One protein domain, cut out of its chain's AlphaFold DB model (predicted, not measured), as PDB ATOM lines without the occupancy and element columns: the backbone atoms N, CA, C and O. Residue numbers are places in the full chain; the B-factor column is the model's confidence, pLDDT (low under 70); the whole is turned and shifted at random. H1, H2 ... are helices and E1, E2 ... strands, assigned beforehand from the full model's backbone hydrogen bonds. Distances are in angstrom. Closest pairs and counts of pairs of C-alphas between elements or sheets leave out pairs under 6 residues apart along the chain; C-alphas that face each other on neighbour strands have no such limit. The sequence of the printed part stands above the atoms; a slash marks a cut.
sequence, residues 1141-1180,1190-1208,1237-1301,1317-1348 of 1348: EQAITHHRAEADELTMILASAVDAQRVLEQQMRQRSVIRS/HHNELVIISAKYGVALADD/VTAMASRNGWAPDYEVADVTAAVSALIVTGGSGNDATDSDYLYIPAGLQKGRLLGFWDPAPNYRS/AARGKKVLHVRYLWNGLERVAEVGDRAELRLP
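Overview. This is residues 1141 to 1180, 1190 to 1208, 1237 to 1301 and 1317 to 1348 of the 1348 residues of the protein "J domain-containing protein" of Sporothrix schenckii (strain ATCC 58251 / de Perez 2211183) (UniProt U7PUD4). A twisted antiparallel sheet of four strands, E2 E1 E4 E5, has one long helix, H1, passing beside it, with the short helix H3 between the sheet and H1; residues 1166 to 1180, of which 1166 to 1179 belong to H1, stick out as a free arm. E3, which comes before E4 in the chain, and E6, which follows E5 after a tight link of 4 residues, pair as a small two-strand sheet, and the short helix H2 lies far out at one end of the model, its centre 24.9 A from the mean of the C-alphas. The printed part has 156 residues with three named helices and six named strands, in the order H1 E1 H2 E2 H3 E3 E4 E5 E6, and its class is mixed, helices and strands. It is only just compact, close to loose, with a radius of gyration of the C-alphas of 17.8 A, and elongated, spanning 62 by 33 by 31 A.

Arrangement. In the larger sheet, E1, residues 1195 to 1205, and E4, residues 1320 to 1330, are inner strands and antiparallel neighbours, their directions at 166 degrees; N 1200 and O 1325 are within hydrogen-bond range at 2.9 A, as are N 1325 and O 1200 at 2.8 A. E1 bends by 77 degrees at residue 1202. One edge strand is E2, residues 1252 to 1254, antiparallel to E1, with N 1253 and O 1201 2.8 A apart. The other is E5, residues 1333 to 1340, which forms a hairpin with E4; their directions stand at 157 degrees, and N 1326 and O 1337 are 2.8 A apart. H3, residues 1256 to 1260, is on the sheet at a height of 4.9 A and lies only just over E1, where 3 of its 5 C-alphas fall; the closest C-alphas of H3 and E1, those of Thr 1256 and Ala 1199, are 4.3 A apart. H1, residues 1141 to 1179, touches H3 with residues 1155 to 1162 alone, and their closest C-alphas, those of Ala 1159 and Ala 1257, are 5.3 A apart. H1 only grazes the sheet, with its residues 1148 to 1155. E3, residues 1278 to 1280, and E6, residues 1345 to 1347, are antiparallel at 171 degrees, with N 1280 and O 1345 2.8 A apart. E4 and E6 are near each other, while E3 is apart from E1 and E5. H2, residues 1237 to 1242, is not on the larger sheet and is apart from H1 and H3. Every O i to N i+4 pair is within hydrogen-bond range in H1 and H3; in H2 it is 1 of 2.

Along the chain. E1 measures 26.5 A from first to last C-alpha, E4 29.0 A and E5 23.4 A, while E2, E3 and E6 have three residues each. C-alpha 1320, where E4 begins, is at (29.881, 26.290, 7.964). H1, of 39 residues, measures 56.0 A, from C-alpha 1141 at (9.880, 26.868, 11.199) to C-alpha 1179 at (32.022, 52.154, 56.026). H2 measures 9.1 A and H3 6.2 A. E6 ends at C-alpha 1347, (37.613, 33.273, 29.600).

Size, cuts and confidence. The C-alphas farthest apart, those of Arg 1179 and Ala 1317, are 62.6 A apart. Three cuts leave out residues 1181 to 1189, 1209 to 1236 and 1302 to 1316, with C-alpha gaps of 16.6 A, 18.4 A and 10.0 A. Of the links printed whole, H3 to E3 is long, with 17 residues. Residues 1281 to 1301 hold no named element. The mean pLDDT of the printed part is 72.1; 58 residues are under 70, among them 1164 to 1180, 1237 to 1245 and 1265 to 1275, and H2 has a mean of 33.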
ATOM      1  N   GLU A1141      10.091  25.420  11.005       68.47
ATOM      2  CA  GLU A1141       9.880  26.868  11.199       68.47
ATOM      3  C   GLU A1141       9.084  27.146  12.495       68.47
ATOM      4  O   GLU A1141       9.407  28.081  13.238       68.47
ATOM      5  N   GLN A1142       8.108  26.296  12.842       69.51
ATOM      6  CA  GLN A1142       7.404  26.350  14.131       69.51
ATOM      7  C   GLN A1142       8.322  26.033  15.322       69.51
ATOM      8  O   GLN A1142       8.295  26.763  16.315       69.51
ATOM      9  N   ALA A1143       9.175  25.009  15.231       66.69
ATOM     10  CA  ALA A1143      10.132  24.676  16.285       66.69
ATOM     11  C   ALA A1143      11.144  25.812  16.516       66.69
ATOM     12  O   ALA A1143      11.318  26.260  17.649       66.69
ATOM     13  N   ILE A1144      11.757  26.348  15.453       71.73
ATOM     14  CA  ILE A1144      12.723  27.456  15.546       71.73
ATOM     15  C   ILE A1144      12.057  28.714  16.123       71.73
ATOM     16  O   ILE A1144      12.620  29.351  17.016       71.73
ATOM     17  N   THR A1145      10.853  29.077  15.666       75.35
ATOM     18  CA  THR A1145      10.142  30.258  16.194       75.35
ATOM     19  C   THR A1145       9.699  30.083  17.649       75.35
ATOM     20  O   THR A1145       9.774  31.048  18.412       75.35
ATOM     21  N   HIS A1146       9.330  28.868  18.069       74.16
ATOM     22  CA  HIS A1146       9.068  28.550  19.473       74.16
ATOM     23  C   HIS A1146      10.340  28.632  20.333       74.16
ATOM     24  O   HIS A1146      10.355  29.326  21.349       74.16
ATOM     25  N   HIS A1147      11.421  27.955  19.933       76.05
ATOM     26  CA  HIS A1147      12.693  27.958  20.665       76.05
ATOM     27  C   HIS A1147      13.274  29.369  20.802       76.05
ATOM     28  O   HIS A1147      13.785  29.718  21.864       76.05
ATOM     29  N   ARG A1148      13.125  30.206  19.768       79.69
ATOM     30  CA  ARG A1148      13.443  31.633  19.831       79.69
ATOM     31  C   ARG A1148      12.610  32.362  20.884       79.69
ATOM     32  O   ARG A1148      13.183  33.077  21.692       79.69
ATOM     33  N   ALA A1149      11.285  32.194  20.890       78.33
ATOM     34  CA  ALA A1149      10.412  32.882  21.844       78.33
ATOM     35  C   ALA A1149      10.735  32.496  23.301       78.33
ATOM     36  O   ALA A1149      10.845  33.368  24.160       78.33
ATOM     37  N   GLU A1150      10.973  31.208  23.562       80.72
ATOM     38  CA  GLU A1150      11.406  30.710  24.873       80.72
ATOM     39  C   GLU A1150      12.777  31.283  25.283       80.72
ATOM     40  O   GLU A1150      12.972  31.682  26.434       80.72
ATOM     41  N   ALA A1151      13.725  31.368  24.345       82.33
ATOM     42  CA  ALA A1151      15.038  31.953  24.593       82.33
ATOM     43  C   ALA A1151      14.990  33.479  24.779       82.33
ATOM     44  O   ALA A1151      15.730  33.991  25.615       82.33
ATOM     45  N   ASP A1152      14.113  34.202  24.077       81.14
ATOM     46  CA  ASP A1152      13.881  35.642  24.264       81.14
ATOM     47  C   ASP A1152      13.258  35.920  25.654       81.14
ATOM     48  O   ASP A1152      13.686  36.842  26.354       81.14
ATOM     49  N   GLU A1153      12.310  35.087  26.115       82.89
ATOM     50  CA  GLU A1153      11.763  35.146  27.482       82.89
ATOM     51  C   GLU A1153      12.835  34.862  28.547       82.89
ATOM     52  O   GLU A1153      12.995  35.642  29.490       82.89
ATOM     53  N   LEU A1154      13.614  33.787  28.384       82.90
ATOM     54  CA  LEU A1154      14.727  33.450  29.279       82.90
ATOM     55  C   LEU A1154      15.813  34.532  29.287       82.90
ATOM     56  O   LEU A1154      16.321  34.879  30.350       82.90
ATOM     57  N   THR A1155      16.138  35.111  28.133       81.95
ATOM     58  CA  THR A1155      17.105  36.211  27.999       81.95
ATOM     59  C   THR A1155      16.619  37.460  28.727       81.95
ATOM     60  O   THR A1155      17.414  38.123  29.388       81.95
ATOM     61  N   MET A1156      15.317  37.758  28.690       79.66
ATOM     62  CA  MET A1156      14.713  38.851  29.458       79.66
ATOM     63  C   MET A1156      14.744  38.592  30.977       79.66
ATOM     64  O   MET A1156      15.045  39.515  31.738       79.66
ATOM     65  N   ILE A1157      14.504  37.353  31.426       80.61
ATOM     66  CA  ILE A1157      14.686  36.954  32.835       80.61
ATOM     67  C   ILE A1157      16.153  37.146  33.243       80.61
ATOM     68  O   ILE A1157      16.426  37.897  34.177       80.61
ATOM     69  N   LEU A1158      17.100  36.542  32.520       81.17
ATOM     70  CA  LEU A1158      18.529  36.600  32.838       81.17
ATOM     71  C   LEU A1158      19.098  38.027  32.770       81.17
ATOM     72  O   LEU A1158      19.881  38.395  33.640       81.17
ATOM     73  N   ALA A1159      18.664  38.861  31.823       79.92
ATOM     74  CA  ALA A1159      19.028  40.278  31.784       79.92
ATOM     75  C   ALA A1159      18.554  41.017  33.047       79.92
ATOM     76  O   ALA A1159      19.353  41.675  33.709       79.92
ATOM     77  N   SER A1160      17.286  40.840  33.445       77.46
ATOM     78  CA  SER A1160      16.764  41.439  34.683       77.46
ATOM     79  C   SER A1160      17.432  40.892  35.953       77.46
ATOM     80  O   SER A1160      17.573  41.633  36.920       77.46
ATOM     81  N   ALA A1161      17.913  39.642  35.944       74.94
ATOM     82  CA  ALA A1161      18.718  39.068  37.022       74.94
ATOM     83  C   ALA A1161      20.120  39.695  37.108       74.94
ATOM     84  O   ALA A1161      20.562  40.054  38.197       74.94
ATOM     85  N   VAL A1162      20.801  39.866  35.971       74.96
ATOM     86  CA  VAL A1162      22.133  40.490  35.893       74.96
ATOM     87  C   VAL A1162      22.069  41.973  36.263       74.96
ATOM     88  O   VAL A1162      22.909  42.450  37.021       74.96
ATOM     89  N   ASP A1163      21.053  42.709  35.810       73.67
ATOM     90  CA  ASP A1163      20.881  44.115  36.192       73.67
ATOM     91  C   ASP A1163      20.456  44.265  37.666       73.67
ATOM     92  O   ASP A1163      20.938  45.165  38.353       73.67
ATOM     93  N   ALA A1164      19.646  43.341  38.202       68.79
ATOM     94  CA  ALA A1164      19.372  43.255  39.638       68.79
ATOM     95  C   ALA A1164      20.649  42.996  40.458       68.79
ATOM     96  O   ALA A1164      20.866  43.647  41.483       68.79
ATOM     97  N   GLN A1165      21.511  42.083  39.995       69.38
ATOM     98  CA  GLN A1165      22.801  41.797  40.621       69.38
ATOM     99  C   GLN A1165      23.710  43.034  40.594       69.38
ATOM    100  O   GLN A1165      24.188  43.435  41.651       69.38
ATOM    101  N   ARG A1166      23.850  43.716  39.449       68.87
ATOM    102  CA  ARG A1166      24.617  44.971  39.324       68.87
ATOM    103  C   ARG A1166      24.117  46.069  40.260       68.87
ATOM    104  O   ARG A1166      24.923  46.772  40.860       68.87
ATOM    105  N   VAL A1167      22.800  46.232  40.410       69.20
ATOM    106  CA  VAL A1167      22.218  47.206  41.354       69.20
ATOM    107  C   VAL A1167      22.550  46.832  42.802       69.20
ATOM    108  O   VAL A1167      22.886  47.707  43.599       69.20
ATOM    109  N   LEU A1168      22.514  45.544  43.149       63.54
ATOM    110  CA  LEU A1168      22.879  45.053  44.479       63.54
ATOM    111  C   LEU A1168      24.390  45.188  44.752       63.54
ATOM    112  O   LEU A1168      24.773  45.604  45.844       63.54
ATOM    113  N   GLU A1169      25.244  44.933  43.761       65.42
ATOM    114  CA  GLU A1169      26.691  45.171  43.810       65.42
ATOM    115  C   GLU A1169      27.013  46.665  43.942       65.42
ATOM    116  O   GLU A1169      27.849  47.038  44.759       65.42
ATOM    117  N   GLN A1170      26.308  47.546  43.225       66.47
ATOM    118  CA  GLN A1170      26.422  48.998  43.395       66.47
ATOM    119  C   GLN A1170      25.987  49.443  44.798       66.47
ATOM    120  O   GLN A1170      26.676  50.253  45.414       66.47
ATOM    121  N   GLN A1171      24.904  48.886  45.353       67.18
ATOM    122  CA  GLN A1171      24.493  49.153  46.738       67.18
ATOM    123  C   GLN A1171      25.505  48.619  47.765       67.18
ATOM    124  O   GLN A1171      25.725  49.258  48.795       67.18
ATOM    125  N   MET A1172      26.153  47.480  47.496       62.20
ATOM    126  CA  MET A1172      27.252  46.964  48.318       62.20
ATOM    127  C   MET A1172      28.493  47.858  48.231       62.20
ATOM    128  O   MET A1172      29.012  48.231  49.279       62.20
ATOM    129  N   ARG A1173      28.908  48.275  47.024       61.38
ATOM    130  CA  ARG A1173      30.010  49.227  46.784       61.38
ATOM    131  C   ARG A1173      29.732  50.585  47.461       61.38
ATOM    132  O   ARG A1173      30.611  51.147  48.101       61.38
ATOM    133  N   GLN A1174      28.493  51.084  47.436       65.98
ATOM    134  CA  GLN A1174      28.095  52.287  48.188       65.98
ATOM    135  C   GLN A1174      28.139  52.071  49.712       65.98
ATOM    136  O   GLN A1174      28.651  52.919  50.443       65.98
ATOM    137  N   ARG A1175      27.645  50.930  50.220       62.76
ATOM    138  CA  ARG A1175      27.713  50.591  51.656       62.76
ATOM    139  C   ARG A1175      29.146  50.367  52.150       62.76
ATOM    140  O   ARG A1175      29.411  50.691  53.308       62.76
ATOM    141  N   SER A1176      30.054  49.835  51.329       61.75
ATOM    142  CA  SER A1176      31.467  49.700  51.694       61.75
ATOM    143  C   SER A1176      32.151  51.062  51.740       61.75
ATOM    144  O   SER A1176      32.743  51.356  52.769       61.75
ATOM    145  N   VAL A1177      31.960  51.932  50.739       61.64
ATOM    146  CA  VAL A1177      32.493  53.314  50.731       61.64
ATOM    147  C   VAL A1177      32.046  54.117  51.961       61.64
ATOM    148  O   VAL A1177      32.858  54.793  52.589       61.64
ATOM    149  N   ILE A1178      30.779  54.000  52.379       56.17
ATOM    150  CA  ILE A1178      30.291  54.651  53.610       56.17
ATOM    151  C   ILE A1178      31.027  54.116  54.856       56.17
ATOM    152  O   ILE A1178      31.380  54.894  55.745       56.17
ATOM    153  N   ARG A1179      31.296  52.803  54.918       52.03
ATOM    154  CA  ARG A1179      32.022  52.154  56.026       52.03
ATOM    155  C   ARG A1179      33.543  52.351  55.986       52.03
ATOM    156  O   ARG A1179      34.163  52.271  57.038       52.03
ATOM    157  N   SER A1180      34.139  52.595  54.821       47.12
ATOM    158  CA  SER A1180      35.589  52.759  54.634       47.12
ATOM    159  C   SER A1180      36.051  54.216  54.697       47.12
ATOM    160  O   SER A1180      37.194  54.509  54.365       47.12
ATOM    161  N   HIS A1190      39.756  48.176  40.294       47.92
ATOM    162  CA  HIS A1190      39.042  48.346  39.015       47.92
ATOM    163  C   HIS A1190      39.527  47.454  37.849       47.92
ATOM    164  O   HIS A1190      39.050  47.615  36.726       47.92
ATOM    165  N   HIS A1191      40.474  46.535  38.069       48.43
ATOM    166  CA  HIS A1191      41.221  45.902  36.974       48.43
ATOM    167  C   HIS A1191      40.842  44.459  36.600       48.43
ATOM    168  O   HIS A1191      41.259  44.043  35.526       48.43
ATOM    169  N   ASN A1192      40.042  43.730  37.390       62.41
ATOM    170  CA  ASN A1192      39.746  42.298  37.156       62.41
ATOM    171  C   ASN A1192      38.240  41.977  36.941       62.41
ATOM    172  O   ASN A1192      37.827  40.838  37.143       62.41
ATOM    173  N   GLU A1193      37.407  42.959  36.567       72.39
ATOM    174  CA  GLU A1193      35.970  42.745  36.284       72.39
ATOM    175  C   GLU A1193      35.782  42.242  34.833       72.39
ATOM    176  O   GLU A1193      36.137  42.940  33.875       72.39
ATOM    177  N   LEU A1194      35.238  41.030  34.650       82.09
ATOM    178  CA  LEU A1194      35.004  40.421  33.329       82.09
ATOM    179  C   LEU A1194      33.690  40.934  32.718       82.09
ATOM    180  O   LEU A1194      32.602  40.523  33.120       82.09
ATOM    181  N   VAL A1195      33.761  41.782  31.685       83.84
ATOM    182  CA  VAL A1195      32.555  42.386  31.080       83.84
ATOM    183  C   VAL A1195      32.303  41.856  29.669       83.84
ATOM    184  O   VAL A1195      33.020  42.176  28.723       83.84
ATOM    185  N   ILE A1196      31.235  41.075  29.484       88.20
ATOM    186  CA  ILE A1196      30.815  40.590  28.159       88.20
ATOM    187  C   ILE A1196      30.184  41.740  27.357       88.20
ATOM    188  O   ILE A1196      29.157  42.290  27.747       88.20
ATOM    189  N   ILE A1197      30.785  42.078  26.212       85.21
ATOM    190  CA  ILE A1197      30.356  43.175  25.326       85.21
ATOM    191  C   ILE A1197      29.290  42.686  24.336       85.21
ATOM    192  O   ILE A1197      28.311  43.382  24.072       85.21
ATOM    193  N   SER A1198      29.482  41.495  23.760       86.54
ATOM    194  CA  SER A1198      28.465  40.818  22.941       86.54
ATOM    195  C   SER A1198      28.798  39.340  22.744       86.54
ATOM    196  O   SER A1198      29.927  39.037  22.358       86.54
ATOM    197  N   ALA A1199      27.826  38.442  22.880       88.67
ATOM    198  CA  ALA A1199      27.968  37.023  22.553       88.67
ATOM    199  C   ALA A1199      26.928  36.593  21.509       88.67
ATOM    200  O   ALA A1199      25.759  36.962  21.603       88.67
ATOM    201  N   LYS A1200      27.352  35.833  20.492       89.54
ATOM    202  CA  LYS A1200      26.514  35.451  19.343       89.54
ATOM    203  C   LYS A1200      26.701  34.000  18.950       89.54
ATOM    204  O   LYS A1200      27.838  33.550  18.863       89.54
ATOM    205  N   TYR A1201      25.608  33.299  18.669       88.81
ATOM    206  CA  TYR A1201      25.615  31.882  18.303       88.81
ATOM    207  C   TYR A1201      24.908  31.633  16.966       88.81
ATOM    208  O   TYR A1201      23.864  32.218  16.683       88.81
ATOM    209  N   GLY A1202      25.470  30.763  16.130       86.84
ATOM    210  CA  GLY A1202      24.875  30.382  14.850       86.84
ATOM    211  C   GLY A1202      25.863  29.681  13.925       86.84
ATOM    212  O   GLY A1202      26.930  29.241  14.354       86.84
ATOM    213  N   VAL A1203      25.526  29.574  12.639       81.94
ATOM    214  CA  VAL A1203      26.419  28.968  11.640       81.94
ATOM    215  C   VAL A1203      27.425  30.010  11.149       81.94
ATOM    216  O   VAL A1203      27.106  30.862  10.317       81.94
ATOM    217  N   ALA A1204      28.656  29.930  11.649       76.26
ATOM    218  CA  ALA A1204      29.792  30.627  11.062       76.26
ATOM    219  C   ALA A1204      30.224  29.920   9.770       76.26
ATOM    220  O   ALA A1204      30.098  28.702   9.615       76.26
ATOM    221  N   LEU A1205      30.727  30.693   8.822       70.78
ATOM    222  CA  LEU A1205      31.302  30.237   7.568       70.78
ATOM    223  C   LEU A1205      32.759  29.860   7.809       70.78
ATOM    224  O   LEU A1205      33.448  30.563   8.540       70.78
ATOM    225  N   ALA A1206      33.247  28.784   7.191       56.05
ATOM    226  CA  ALA A1206      34.655  28.446   7.328       56.05
ATOM    227  C   ALA A1206      35.526  29.519   6.658       56.05
ATOM    228  O   ALA A1206      35.573  29.652   5.429       56.05
ATOM    229  N   ASP A1207      36.241  30.266   7.495       48.29
ATOM    230  CA  ASP A1207      37.560  30.754   7.140       48.29
ATOM    231  C   ASP A1207      38.425  29.537   6.822       48.29
ATOM    232  O   ASP A1207      38.749  28.727   7.685       48.29
ATOM    233  N   ASP A1208      38.668  29.366   5.527       35.18
ATOM    234  CA  ASP A1208      39.259  28.176   4.922       35.18
ATOM    235  C   ASP A1208      40.438  28.607   4.025       35.18
ATOM    236  O   ASP A1208      40.330  28.585   2.789       35.18
ATOM    237  N   VAL A1237      28.466  40.565  -3.540       33.49
ATOM    238  CA  VAL A1237      27.373  40.040  -2.695       33.49
ATOM    239  C   VAL A1237      27.908  39.101  -1.606       33.49
ATOM    240  O   VAL A1237      27.372  39.078  -0.500       33.49
ATOM    241  N   THR A1238      28.985  38.367  -1.904       33.21
ATOM    242  CA  THR A1238      29.696  37.539  -0.924       33.21
ATOM    243  C   THR A1238      30.519  38.404   0.038       33.21
ATOM    244  O   THR A1238      30.475  38.162   1.239       33.21
ATOM    245  N   ALA A1239      31.165  39.468  -0.458       28.22
ATOM    246  CA  ALA A1239      31.995  40.378   0.345       28.22
ATOM    247  C   ALA A1239      31.227  41.123   1.460       28.22
ATOM    248  O   ALA A1239      31.815  41.527   2.459       28.22
ATOM    249  N   MET A1240      29.909  41.309   1.311       26.70
ATOM    250  CA  MET A1240      29.068  41.923   2.350       26.70
ATOM    251  C   MET A1240      28.645  40.968   3.476       26.70
ATOM    252  O   MET A1240      28.284  41.453   4.541       26.70
ATOM    253  N   ALA A1241      28.669  39.648   3.256       35.97
ATOM    254  CA  ALA A1241      28.394  38.659   4.307       35.97
ATOM    255  C   ALA A1241      29.696  38.189   4.979       35.97
ATOM    256  O   ALA A1241      29.768  38.139   6.204       35.97
ATOM    257  N   SER A1242      30.754  37.970   4.186       37.75
ATOM    258  CA  SER A1242      32.079  37.586   4.689       37.75
ATOM    259  C   SER A1242      32.667  38.589   5.677       37.75
ATOM    260  O   SER A1242      33.422  38.197   6.552       37.75
ATOM    261  N   ARG A1243      32.288  39.875   5.592       42.79
ATOM    262  CA  ARG A1243      32.738  40.917   6.531       42.79
ATOM    263  C   ARG A1243      32.450  40.588   8.007       42.79
ATOM    264  O   ARG A1243      33.128  41.135   8.869       42.79
ATOM    265  N   ASN A1244      31.477  39.717   8.287       57.56
ATOM    266  CA  ASN A1244      31.143  39.291   9.643       57.56
ATOM    267  C   ASN A1244      31.286  37.767   9.855       57.56
ATOM    268  O   ASN A1244      30.881  37.295  10.907       57.56
ATOM    269  N   GLY A1245      31.747  36.988   8.870       65.67
ATOM    270  CA  GLY A1245      31.907  35.528   8.990       65.67
ATOM    271  C   GLY A1245      30.628  34.666   9.059       65.67
ATOM    272  O   GLY A1245      30.735  33.452   8.963       65.67
ATOM    273  N   TRP A1246      29.414  35.219   9.183       75.75
ATOM    274  CA  TRP A1246      28.182  34.419   9.381       75.75
ATOM    275  C   TRP A1246      27.508  33.934   8.091       75.75
ATOM    276  O   TRP A1246      27.526  34.613   7.058       75.75
ATOM    277  N   ALA A1247      26.854  32.771   8.168       68.91
ATOM    278  CA  ALA A1247      26.104  32.197   7.060       68.91
ATOM    279  C   ALA A1247      24.952  33.118   6.621       68.91
ATOM    280  O   ALA A1247      24.154  33.535   7.453       68.91
ATOM    281  N   PRO A1248      24.812  33.426   5.317       57.83
ATOM    282  CA  PRO A1248      23.736  34.286   4.828       57.83
ATOM    283  C   PRO A1248      22.369  33.589   4.769       57.83
ATOM    284  O   PRO A1248      21.385  34.253   4.445       57.83
ATOM    285  N   ASP A1249      22.345  32.277   5.013       62.88
ATOM    286  CA  ASP A1249      21.189  31.394   4.850       62.88
ATOM    287  C   ASP A1249      20.560  30.997   6.209       62.88
ATOM    288  O   ASP A1249      19.488  30.406   6.227       62.88
ATOM    289  N   TYR A1250      21.197  31.360   7.335       67.82
ATOM    290  CA  TYR A1250      20.726  31.120   8.708       67.82
ATOM    291  C   TYR A1250      20.710  32.430   9.514       67.82
ATOM    292  O   TYR A1250      21.437  33.373   9.196       67.82
ATOM    293  N   GLU A1251      19.892  32.500  10.567       73.51
ATOM    294  CA  GLU A1251      19.952  33.609  11.528       73.51
ATOM    295  C   GLU A1251      21.120  33.421  12.523       73.51
ATOM    296  O   GLU A1251      21.799  32.393  12.543       73.51
ATOM    297  N   VAL A1252      21.389  34.445  13.334       79.36
ATOM    298  CA  VAL A1252      22.393  34.424  14.403       79.36
ATOM    299  C   VAL A1252      21.699  34.853  15.691       79.36
ATOM    300  O   VAL A1252      21.193  35.974  15.772       79.36
ATOM    301  N   ALA A1253      21.676  33.967  16.681       82.13
ATOM    302  CA  ALA A1253      21.162  34.245  18.012       82.13
ATOM    303  C   ALA A1253      22.081  35.242  18.735       82.13
ATOM    304  O   ALA A1253      23.306  35.087  18.720       82.13
ATOM    305  N   ASP A1254      21.502  36.253  19.383       83.51
ATOM    306  CA  ASP A1254      22.216  37.073  20.363       83.51
ATOM    307  C   ASP A1254      22.026  36.431  21.740       83.51
ATOM    308  O   ASP A1254      20.899  36.219  22.177       83.51
ATOM    309  N   VAL A1255      23.131  36.074  22.386       88.50
ATOM    310  CA  VAL A1255      23.161  35.347  23.665       88.50
ATOM    311  C   VAL A1255      23.956  36.125  24.719       88.50
ATOM    312  O   VAL A1255      24.403  35.569  25.718       88.50
ATOM    313  N   THR A1256      24.141  37.435  24.505       87.55
ATOM    314  CA  THR A1256      24.970  38.315  25.344       87.55
ATOM    315  C   THR A1256      24.566  38.279  26.819       87.55
ATOM    316  O   THR A1256      25.420  38.046  27.675       87.55
ATOM    317  N   ALA A1257      23.275  38.454  27.127       83.46
ATOM    318  CA  ALA A1257      22.806  38.457  28.514       83.46
ATOM    319  C   ALA A1257      22.910  37.064  29.162       83.46
ATOM    320  O   ALA A1257      23.350  36.957  30.307       83.46
ATOM    321  N   ALA A1258      22.599  36.000  28.410       86.15
ATOM    322  CA  ALA A1258      22.754  34.622  28.868       86.15
ATOM    323  C   ALA A1258      24.215  34.318  29.240       86.15
ATOM    324  O   ALA A1258      24.480  33.866  30.348       86.15
ATOM    325  N   VAL A1259      25.174  34.668  28.374       88.23
ATOM    326  CA  VAL A1259      26.614  34.510  28.647       88.23
ATOM    327  C   VAL A1259      27.080  35.384  29.817       88.23
ATOM    328  O   VAL A1259      27.872  34.909  30.628       88.23
ATOM    329  N   SER A1260      26.564  36.608  29.992       84.39
ATOM    330  CA  SER A1260      26.887  37.408  31.189       84.39
ATOM    331  C   SER A1260      26.354  36.795  32.492       84.39
ATOM    332  O   SER A1260      27.018  36.877  33.518       84.39
ATOM    333  N   ALA A1261      25.218  36.090  32.451       80.02
ATOM    334  CA  ALA A1261      24.704  35.333  33.595       80.02
ATOM    335  C   ALA A1261      25.478  34.017  33.856       80.02
ATOM    336  O   ALA A1261      25.228  33.341  34.862       80.02
ATOM    337  N   LEU A1262      26.414  33.635  32.972       83.65
ATOM    338  CA  LEU A1262      27.313  32.491  33.163       83.65
ATOM    339  C   LEU A1262      28.612  32.823  33.920       83.65
ATOM    340  O   LEU A1262      29.296  31.890  34.339       83.65
ATOM    341  N   ILE A1263      28.917  34.105  34.148       83.48
ATOM    342  CA  ILE A1263      30.080  34.543  34.936       83.48
ATOM    343  C   ILE A1263      29.956  34.038  36.384       83.48
ATOM    344  O   ILE A1263      28.871  34.044  36.976       83.48
ATOM    345  N   VAL A1264      31.078  33.607  36.960       77.32
ATOM    346  CA  VAL A1264      31.234  33.345  38.395       77.32
ATOM    347  C   VAL A1264      32.049  34.491  38.981       77.32
ATOM    348  O   VAL A1264      33.206  34.662  38.607       77.32
ATOM    349  N   THR A1265      31.447  35.279  39.874       69.62
ATOM    350  CA  THR A1265      32.125  36.423  40.495       69.62
ATOM    351  C   THR A1265      33.049  36.003  41.639       69.62
ATOM    352  O   THR A1265      32.710  35.113  42.429       69.62
ATOM    353  N   GLY A1266      34.214  36.654  41.737       59.05
ATOM    354  CA  GLY A1266      35.192  36.447  42.815       59.05
ATOM    355  C   GLY A1266      34.607  36.857  44.171       59.05
ATOM    356  O   GLY A1266      34.331  38.031  44.411       59.05
ATOM    357  N   GLY A1267      34.322  35.881  45.041       49.70
ATOM    358  CA  GLY A1267      33.304  36.031  46.088       49.70
ATOM    359  C   GLY A1267      33.758  35.817  47.532       49.70
ATOM    360  O   GLY A1267      33.105  35.049  48.236       49.70
ATOM    361  N   SER A1268      34.811  36.504  47.992       42.78
ATOM    362  CA  SER A1268      35.188  36.615  49.420       42.78
ATOM    363  C   SER A1268      35.305  35.270  50.172       42.78
ATOM    364  O   SER A1268      34.705  35.045  51.225       42.78
ATOM    365  N   GLY A1269      36.117  34.369  49.621       37.85
ATOM    366  CA  GLY A1269      36.663  33.200  50.313       37.85
ATOM    367  C   GLY A1269      38.174  33.147  50.090       37.85
ATOM    368  O   GLY A1269      38.642  33.590  49.049       37.85
ATOM    369  N   ASN A1270      38.944  32.614  51.044       42.82
ATOM    370  CA  ASN A1270      40.418  32.679  51.044       42.82
ATOM    371  C   ASN A1270      41.139  31.838  49.953       42.82
ATOM    372  O   ASN A1270      42.349  31.635  50.057       42.82
ATOM    373  N   ASP A1271      40.442  31.346  48.926       40.14
ATOM    374  CA  ASP A1271      41.073  30.693  47.772       40.14
ATOM    375  C   ASP A1271      41.578  31.744  46.772       40.14
ATOM    376  O   ASP A1271      40.882  32.700  46.439       40.14
ATOM    377  N   ALA A1272      42.803  31.563  46.274       45.32
ATOM    378  CA  ALA A1272      43.585  32.598  45.585       45.32
ATOM    379  C   ALA A1272      43.170  32.898  44.120       45.32
ATOM    380  O   ALA A1272      44.018  33.214  43.285       45.32
ATOM    381  N   THR A1273      41.878  32.808  43.798       47.82
ATOM    382  CA  THR A1273      41.290  33.202  42.503       47.82
ATOM    383  C   THR A1273      40.184  34.233  42.724       47.82
ATOM    384  O   THR A1273      39.006  33.975  42.475       47.82
ATOM    385  N   ASP A1274      40.577  35.399  43.236       55.84
ATOM    386  CA  ASP A1274      39.706  36.535  43.583       55.84
ATOM    387  C   ASP A1274      39.338  37.371  42.332       55.84
ATOM    388  O   ASP A1274      39.513  38.587  42.278       55.84
ATOM    389  N   SER A1275      38.927  36.686  41.259       65.71
ATOM    390  CA  SER A1275      38.709  37.254  39.924       65.71
ATOM    391  C   SER A1275      37.481  36.651  39.246       65.71
ATOM    392  O   SER A1275      37.260  35.441  39.325       65.71
ATOM    393  N   ASP A1276      36.713  37.485  38.546       76.42
ATOM    394  CA  ASP A1276      35.521  37.058  37.812       76.42
ATOM    395  C   ASP A1276      35.911  36.217  36.593       76.42
ATOM    396  O   ASP A1276      36.646  36.705  35.745       76.42
ATOM    397  N   TYR A1277      35.383  34.996  36.468       81.52
ATOM    398  CA  TYR A1277      35.727  34.092  35.362       81.52
ATOM    399  C   TYR A1277      34.493  33.489  34.677       81.52
ATOM    400  O   TYR A1277      33.413  33.365  35.266       81.52
ATOM    401  N   LEU A1278      34.654  33.047  33.424       86.45
ATOM    402  CA  LEU A1278      33.627  32.315  32.671       86.45
ATOM    403  C   LEU A1278      34.154  30.954  32.198       86.45
ATOM    404  O   LEU A1278      35.161  30.875  31.494       86.45
ATOM    405  N   TYR A1279      33.413  29.891  32.514       84.74
ATOM    406  CA  TYR A1279      33.707  28.524  32.087       84.74
ATOM    407  C   TYR A1279      32.461  27.827  31.525       84.74
ATOM    408  O   TYR A1279      31.437  27.740  32.201       84.74
ATOM    409  N   ILE A1280      32.562  27.307  30.298       86.04
ATOM    410  CA  ILE A1280      31.590  26.404  29.670       86.04
ATOM    411  C   ILE A1280      32.347  25.135  29.234       86.04
ATOM    412  O   ILE A1280      33.136  25.215  28.286       86.04
ATOM    413  N   PRO A1281      32.118  23.983  29.893       83.90
ATOM    414  CA  PRO A1281      32.736  22.702  29.549       83.90
ATOM    415  C   PRO A1281      32.577  22.272  28.082       83.90
ATOM    416  O   PRO A1281      31.587  22.594  27.421       83.90
ATOM    417  N   ALA A1282      33.510  21.444  27.606       82.40
ATOM    418  CA  ALA A1282      33.346  20.688  26.362       82.40
ATOM    419  C   ALA A1282      32.221  19.630  26.454       82.40
ATOM    420  O   ALA A1282      31.823  19.204  27.542       82.40
ATOM    421  N   GLY A1283      31.706  19.200  25.301       79.49
ATOM    422  CA  GLY A1283      30.624  18.211  25.159       79.49
ATOM    423  C   GLY A1283      29.215  18.821  25.166       79.49
ATOM    424  O   GLY A1283      28.348  18.381  24.410       79.49
ATOM    425  N   LEU A1284      29.003  19.893  25.941       82.36
ATOM    426  CA  LEU A1284      27.738  20.639  26.006       82.36
ATOM    427  C   LEU A1284      27.312  21.196  24.641       82.36
ATOM    428  O   LEU A1284      28.127  21.768  23.919       82.36
ATOM    429  N   GLN A1285      26.021  21.096  24.313       84.07
ATOM    430  CA  GLN A1285      25.451  21.688  23.097       84.07
ATOM    431  C   GLN A1285      25.071  23.144  23.373       84.07
ATOM    432  O   GLN A1285      24.115  23.415  24.105       84.07
ATOM    433  N   LYS A1286      25.781  24.104  22.775       85.90
ATOM    434  CA  LYS A1286      25.559  25.538  23.037       85.90
ATOM    435  C   LYS A1286      24.153  25.981  22.651       85.90
ATOM    436  O   LYS A1286      23.563  26.784  23.363       85.90
ATOM    437  N   GLY A1287      23.570  25.381  21.614       82.81
ATOM    438  CA  GLY A1287      22.172  25.611  21.227       82.81
ATOM    439  C   GLY A1287      21.110  25.205  22.266       82.81
ATOM    440  O   GLY A1287      19.950  25.562  22.079       82.81
ATOM    441  N   ARG A1288      21.468  24.480  23.344       84.22
ATOM    442  CA  ARG A1288      20.541  24.036  24.411       84.22
ATOM    443  C   ARG A1288      20.693  24.771  25.746       84.22
ATOM    444  O   ARG A1288      19.840  24.594  26.616       84.22
ATOM    445  N   LEU A1289      21.745  25.571  25.928       85.57
ATOM    446  CA  LEU A1289      22.011  26.275  27.188       85.57
ATOM    447  C   LEU A1289      20.863  27.239  27.557       85.57
ATOM    448  O   LEU A1289      20.068  27.657  26.712       85.57
ATOM    449  N   LEU A1290      20.749  27.597  28.837       83.06
ATOM    450  CA  LEU A1290      19.672  28.472  29.310       83.06
ATOM    451  C   LEU A1290      19.783  29.871  28.667       83.06
ATOM    452  O   LEU A1290      20.815  30.527  28.777       83.06
ATOM    453  N   GLY A1291      18.724  30.320  27.984       82.81
ATOM    454  CA  GLY A1291      18.718  31.575  27.215       82.81
ATOM    455  C   GLY A1291      19.362  31.494  25.821       82.81
ATOM    456  O   GLY A1291      19.416  32.502  25.125       82.81
ATOM    457  N   PHE A1292      19.827  30.320  25.384       87.06
ATOM    458  CA  PHE A1292      20.283  30.088  24.012       87.06
ATOM    459  C   PHE A1292      19.158  29.467  23.166       87.06
ATOM    460  O   PHE A1292      18.283  28.767  23.681       87.06
ATOM    461  N   TRP A1293      19.219  29.688  21.851       83.06
ATOM    462  CA  TRP A1293      18.462  28.946  20.840       83.06
ATOM    463  C   TRP A1293      19.368  28.615  19.653       83.06
ATOM    464  O   TRP A1293      20.342  29.325  19.386       83.06
ATOM    465  N   ASP A1294      19.056  27.536  18.936       81.39
ATOM    466  CA  ASP A1294      19.787  27.132  17.736       81.39
ATOM    467  C   ASP A1294      19.086  27.666  16.471       81.39
ATOM    468  O   ASP A1294      17.956  27.259  16.195       81.39
ATOM    469  N   PRO A1295      19.717  28.560  15.684       76.37
ATOM    470  CA  PRO A1295      19.139  29.064  14.439       76.37
ATOM    471  C   PRO A1295      19.259  28.081  13.262       76.37
ATOM    472  O   PRO A1295      18.873  28.427  12.145       76.37
ATOM    473  N   ALA A1296      19.840  26.896  13.472       76.13
ATOM    474  CA  ALA A1296      20.072  25.893  12.440       76.13
ATOM    475  C   ALA A1296      20.039  24.459  13.023       76.13
ATOM    476  O   ALA A1296      21.041  23.736  12.923       76.13
ATOM    477  N   PRO A1297      18.931  24.012  13.654       70.19
ATOM    478  CA  PRO A1297      18.886  22.735  14.370       70.19
ATOM    479  C   PRO A1297      19.276  21.564  13.457       70.19
ATOM    480  O   PRO A1297      20.231  20.853  13.781       70.19
ATOM    481  N   ASN A1298      18.682  21.470  12.260       68.17
ATOM    482  CA  ASN A1298      18.967  20.430  11.265       68.17
ATOM    483  C   ASN A1298      20.307  20.582  10.508       68.17
ATOM    484  O   ASN A1298      20.586  19.818   9.579       68.17
ATOM    485  N   TYR A1299      21.197  21.502  10.905       64.33
ATOM    486  CA  TYR A1299      22.539  21.613  10.319       64.33
ATOM    487  C   TYR A1299      23.463  20.458  10.759       64.33
ATOM    488  O   TYR A1299      24.381  20.627  11.568       64.33
ATOM    489  N   ARG A1300      23.262  19.267  10.176       54.71
ATOM    490  CA  ARG A1300      24.293  18.222  10.130       54.71
ATOM    491  C   ARG A1300      25.443  18.719   9.256       54.71
ATOM    492  O   ARG A1300      25.301  18.865   8.042       54.71
ATOM    493  N   SER A1301      26.620  18.875   9.857       47.98
ATOM    494  CA  SER A1301      27.864  18.886   9.088       47.98
ATOM    495  C   SER A1301      28.028  17.507   8.443       47.98
ATOM    496  O   SER A1301      28.447  16.557   9.106       47.98
ATOM    497  N   ALA A1317      27.286  23.228  -0.751       40.76
ATOM    498  CA  ALA A1317      26.664  23.749   0.452       40.76
ATOM    499  C   ALA A1317      27.730  24.534   1.224       40.76
ATOM    500  O   ALA A1317      28.920  24.194   1.186       40.76
ATOM    501  N   ALA A1318      27.332  25.620   1.879       45.49
ATOM    502  CA  ALA A1318      28.266  26.368   2.696       45.49
ATOM    503  C   ALA A1318      28.742  25.449   3.837       45.49
ATOM    504  O   ALA A1318      27.974  25.202   4.755       45.49
ATOM    505  N   ARG A1319      29.995  24.952   3.766       56.21
ATOM    506  CA  ARG A1319      30.712  24.225   4.843       56.21
ATOM    507  C   ARG A1319      30.912  25.135   6.074       56.21
ATOM    508  O   ARG A1319      32.030  25.525   6.388       56.21
ATOM    509  N   GLY A1320      29.833  25.576   6.699       69.22
ATOM    510  CA  GLY A1320      29.881  26.290   7.964       69.22
ATOM    511  C   GLY A1320      30.104  25.345   9.143       69.22
ATOM    512  O   GLY A1320      30.025  24.119   9.008       69.22
ATOM    513  N   LYS A1321      30.345  25.925  10.313       79.31
ATOM    514  CA  LYS A1321      30.366  25.244  11.611       79.31
ATOM    515  C   LYS A1321      29.460  26.036  12.561       79.31
ATOM    516  O   LYS A1321      29.402  27.259  12.466       79.31
ATOM    517  N   LYS A1322      28.747  25.364  13.469       85.21
ATOM    518  CA  LYS A1322      28.031  26.048  14.558       85.21
ATOM    519  C   LYS A1322      29.069  26.610  15.538       85.21
ATOM    520  O   LYS A1322      29.902  25.844  16.027       85.21
ATOM    521  N   VAL A1323      29.060  27.923  15.769       85.62
ATOM    522  CA  VAL A1323      30.075  28.665  16.541       85.62
ATOM    523  C   VAL A1323      29.405  29.687  17.459       85.62
ATOM    524  O   VAL A1323      28.455  30.365  17.069       85.62
ATOM    525  N   LEU A1324      29.932  29.802  18.679       89.07
ATOM    526  CA  LEU A1324      29.711  30.898  19.617       89.07
ATOM    527  C   LEU A1324      30.890  31.877  19.527       89.07
ATOM    528  O   LEU A1324      32.030  31.495  19.773       89.07
ATOM    529  N   HIS A1325      30.600  33.133  19.208       87.25
ATOM    530  CA  HIS A1325      31.551  34.240  19.114       87.25
ATOM    531  C   HIS A1325      31.288  35.226  20.260       87.25
ATOM    532  O   HIS A1325      30.234  35.868  20.299       87.25
ATOM    533  N   VAL A1326      32.248  35.397  21.168       89.49
ATOM    534  CA  VAL A1326      32.151  36.268  22.352       89.49
ATOM    535  C   VAL A1326      33.167  37.404  22.261       89.49
ATOM    536  O   VAL A1326      34.363  37.157  22.154       89.49
ATOM    537  N   ARG A1327      32.695  38.652  22.342       90.19
ATOM    538  CA  ARG A1327      33.512  39.854  22.587       90.19
ATOM    539  C   ARG A1327      33.408  40.204  24.062       90.19
ATOM    540  O   ARG A1327      32.291  40.307  24.576       90.19
ATOM    541  N   TYR A1328      34.539  40.401  24.722       89.34
ATOM    542  CA  TYR A1328      34.614  40.684  26.152       89.34
ATOM    543  C   TYR A1328      35.700  41.720  26.450       89.34
ATOM    544  O   TYR A1328      36.668  41.850  25.703       89.34
ATOM    545  N   LEU A1329      35.518  42.463  27.533       85.56
ATOM    546  CA  LEU A1329      36.520  43.328  28.134       85.56
ATOM    547  C   LEU A1329      37.192  42.553  29.270       85.56
ATOM    548  O   LEU A1329      36.503  41.988  30.118       85.56
ATOM    549  N   TRP A1330      38.522  42.546  29.289       81.61
ATOM    550  CA  TRP A1330      39.324  41.993  30.379       81.61
ATOM    551  C   TRP A1330      40.512  42.917  30.646       81.61
ATOM    552  O   TRP A1330      41.241  43.267  29.715       81.61
ATOM    553  N   ASN A1331      40.683  43.357  31.892       78.62
ATOM    554  CA  ASN A1331      41.687  44.347  32.308       78.62
ATOM    555  C   ASN A1331      41.693  45.617  31.428       78.62
ATOM    556  O   ASN A1331      42.745  46.162  31.102       78.62
ATOM    557  N   GLY A1332      40.506  46.068  31.003       74.93
ATOM    558  CA  GLY A1332      40.324  47.224  30.116       74.93
ATOM    559  C   GLY A1332      40.638  46.981  28.631       74.93
ATOM    560  O   GLY A1332      40.452  47.887  27.823       74.93
ATOM    561  N   LEU A1333      41.075  45.779  28.242       81.93
ATOM    562  CA  LEU A1333      41.350  45.411  26.851       81.93
ATOM    563  C   LEU A1333      40.174  44.634  26.249       81.93
ATOM    564  O   LEU A1333      39.715  43.651  26.831       81.93
ATOM    565  N   GLU A1334      39.716  45.031  25.058       83.69
ATOM    566  CA  GLU A1334      38.773  44.208  24.294       83.69
ATOM    567  C   GLU A1334      39.480  42.961  23.743       83.69
ATOM    568  O   GLU A1334      40.568  43.037  23.166       83.69
ATOM    569  N   ARG A1335      38.828  41.807  23.888       87.60
ATOM    570  CA  ARG A1335      39.235  40.518  23.331       87.60
ATOM    571  C   ARG A1335      38.048  39.806  22.685       87.60
ATOM    572  O   ARG A1335      36.885  40.082  22.987       87.60
ATOM    573  N   VAL A1336      38.356  38.861  21.798       86.82
ATOM    574  CA  VAL A1336      37.375  38.026  21.095       86.82
ATOM    575  C   VAL A1336      37.736  36.554  21.285       86.82
ATOM    576  O   VAL A1336      38.914  36.203  21.264       86.82
ATOM    577  N   ALA A1337      36.732  35.702  21.474       85.97
ATOM    578  CA  ALA A1337      36.860  34.250  21.504       85.97
ATOM    579  C   ALA A1337      35.797  33.612  20.598       85.97
ATOM    580  O   ALA A1337      34.616  33.945  20.703       85.97
ATOM    581  N   GLU A1338      36.206  32.681  19.737       84.63
ATOM    582  CA  GLU A1338      35.308  31.868  18.911       84.63
ATOM    583  C   GLU A1338      35.436  30.393  19.288       84.63
ATOM    584  O   GLU A1338      36.538  29.851  19.358       84.63
ATOM    585  N   VAL A1339      34.303  29.738  19.549       85.77
ATOM    586  CA  VAL A1339      34.248  28.366  20.068       85.77
ATOM    587  C   VAL A1339      33.139  27.587  19.366       85.77
ATOM    588  O   VAL A1339      31.980  28.000  19.366       85.77
ATOM    589  N   GLY A1340      33.473  26.434  18.782       83.61
ATOM    590  CA  GLY A1340      32.495  25.543  18.147       83.61
ATOM    591  C   GLY A1340      31.455  24.982  19.130       83.61
ATOM    592  O   GLY A1340      31.708  24.916  20.333       83.61
ATOM    593  N   ASP A1341      30.300  24.544  18.622       83.53
ATOM    594  CA  ASP A1341      29.135  24.079  19.405       83.53
ATOM    595  C   ASP A1341      29.486  23.236  20.648       83.53
ATOM    596  O   ASP A1341      29.190  23.674  21.755       83.53
ATOM    597  N   ARG A1342      30.237  22.132  20.509       83.63
ATOM    598  CA  ARG A1342      30.676  21.285  21.647       83.63
ATOM    599  C   ARG A1342      32.076  21.574  22.223       83.63
ATOM    600  O   ARG A1342      32.525  20.848  23.103       83.63
ATOM    601  N   ALA A1343      32.802  22.585  21.740       83.93
ATOM    602  CA  ALA A1343      34.151  22.899  22.236       83.93
ATOM    603  C   ALA A1343      34.126  23.675  23.573       83.93
ATOM    604  O   ALA A1343      33.132  24.321  23.892       83.93
ATOM    605  N   GLU A1344      35.204  23.636  24.356       85.99
ATOM    606  CA  GLU A1344      35.296  24.375  25.627       85.99
ATOM    607  C   GLU A1344      35.380  25.898  25.397       85.99
ATOM    608  O   GLU A1344      36.103  26.353  24.509       85.99
ATOM    609  N   LEU A1345      34.672  26.693  26.210       87.70
ATOM    610  CA  LEU A1345      34.909  28.136  26.337       87.70
ATOM    611  C   LEU A1345      35.419  28.428  27.747       87.70
ATOM    612  O   LEU A1345      34.699  28.235  28.724       87.70
ATOM    613  N   ARG A1346      36.629  28.977  27.834       84.98
ATOM    614  CA  ARG A1346      37.191  29.533  29.062       84.98
ATOM    615  C   ARG A1346      37.647  30.959  28.790       84.98
ATOM    616  O   ARG A1346      38.507  31.170  27.937       84.98
ATOM    617  N   LEU A1347      37.069  31.919  29.502       86.75
ATOM    618  CA  LEU A1347      37.613  33.273  29.600       86.75
ATOM    619  C   LEU A1347      38.359  33.397  30.939       86.75
ATOM    620  O   LEU A1347      38.013  32.655  31.867       86.75
ATOM    621  N   PRO A1348      39.408  34.239  31.015       71.45
ATOM    622  CA  PRO A1348      40.026  34.584  32.293       71.45
ATOM    623  C   PRO A1348      39.000  35.218  33.237       71.45
ATOM    624  O   PRO A1348      38.069  35.870  32.707       71.45
TER     625      PRO A1348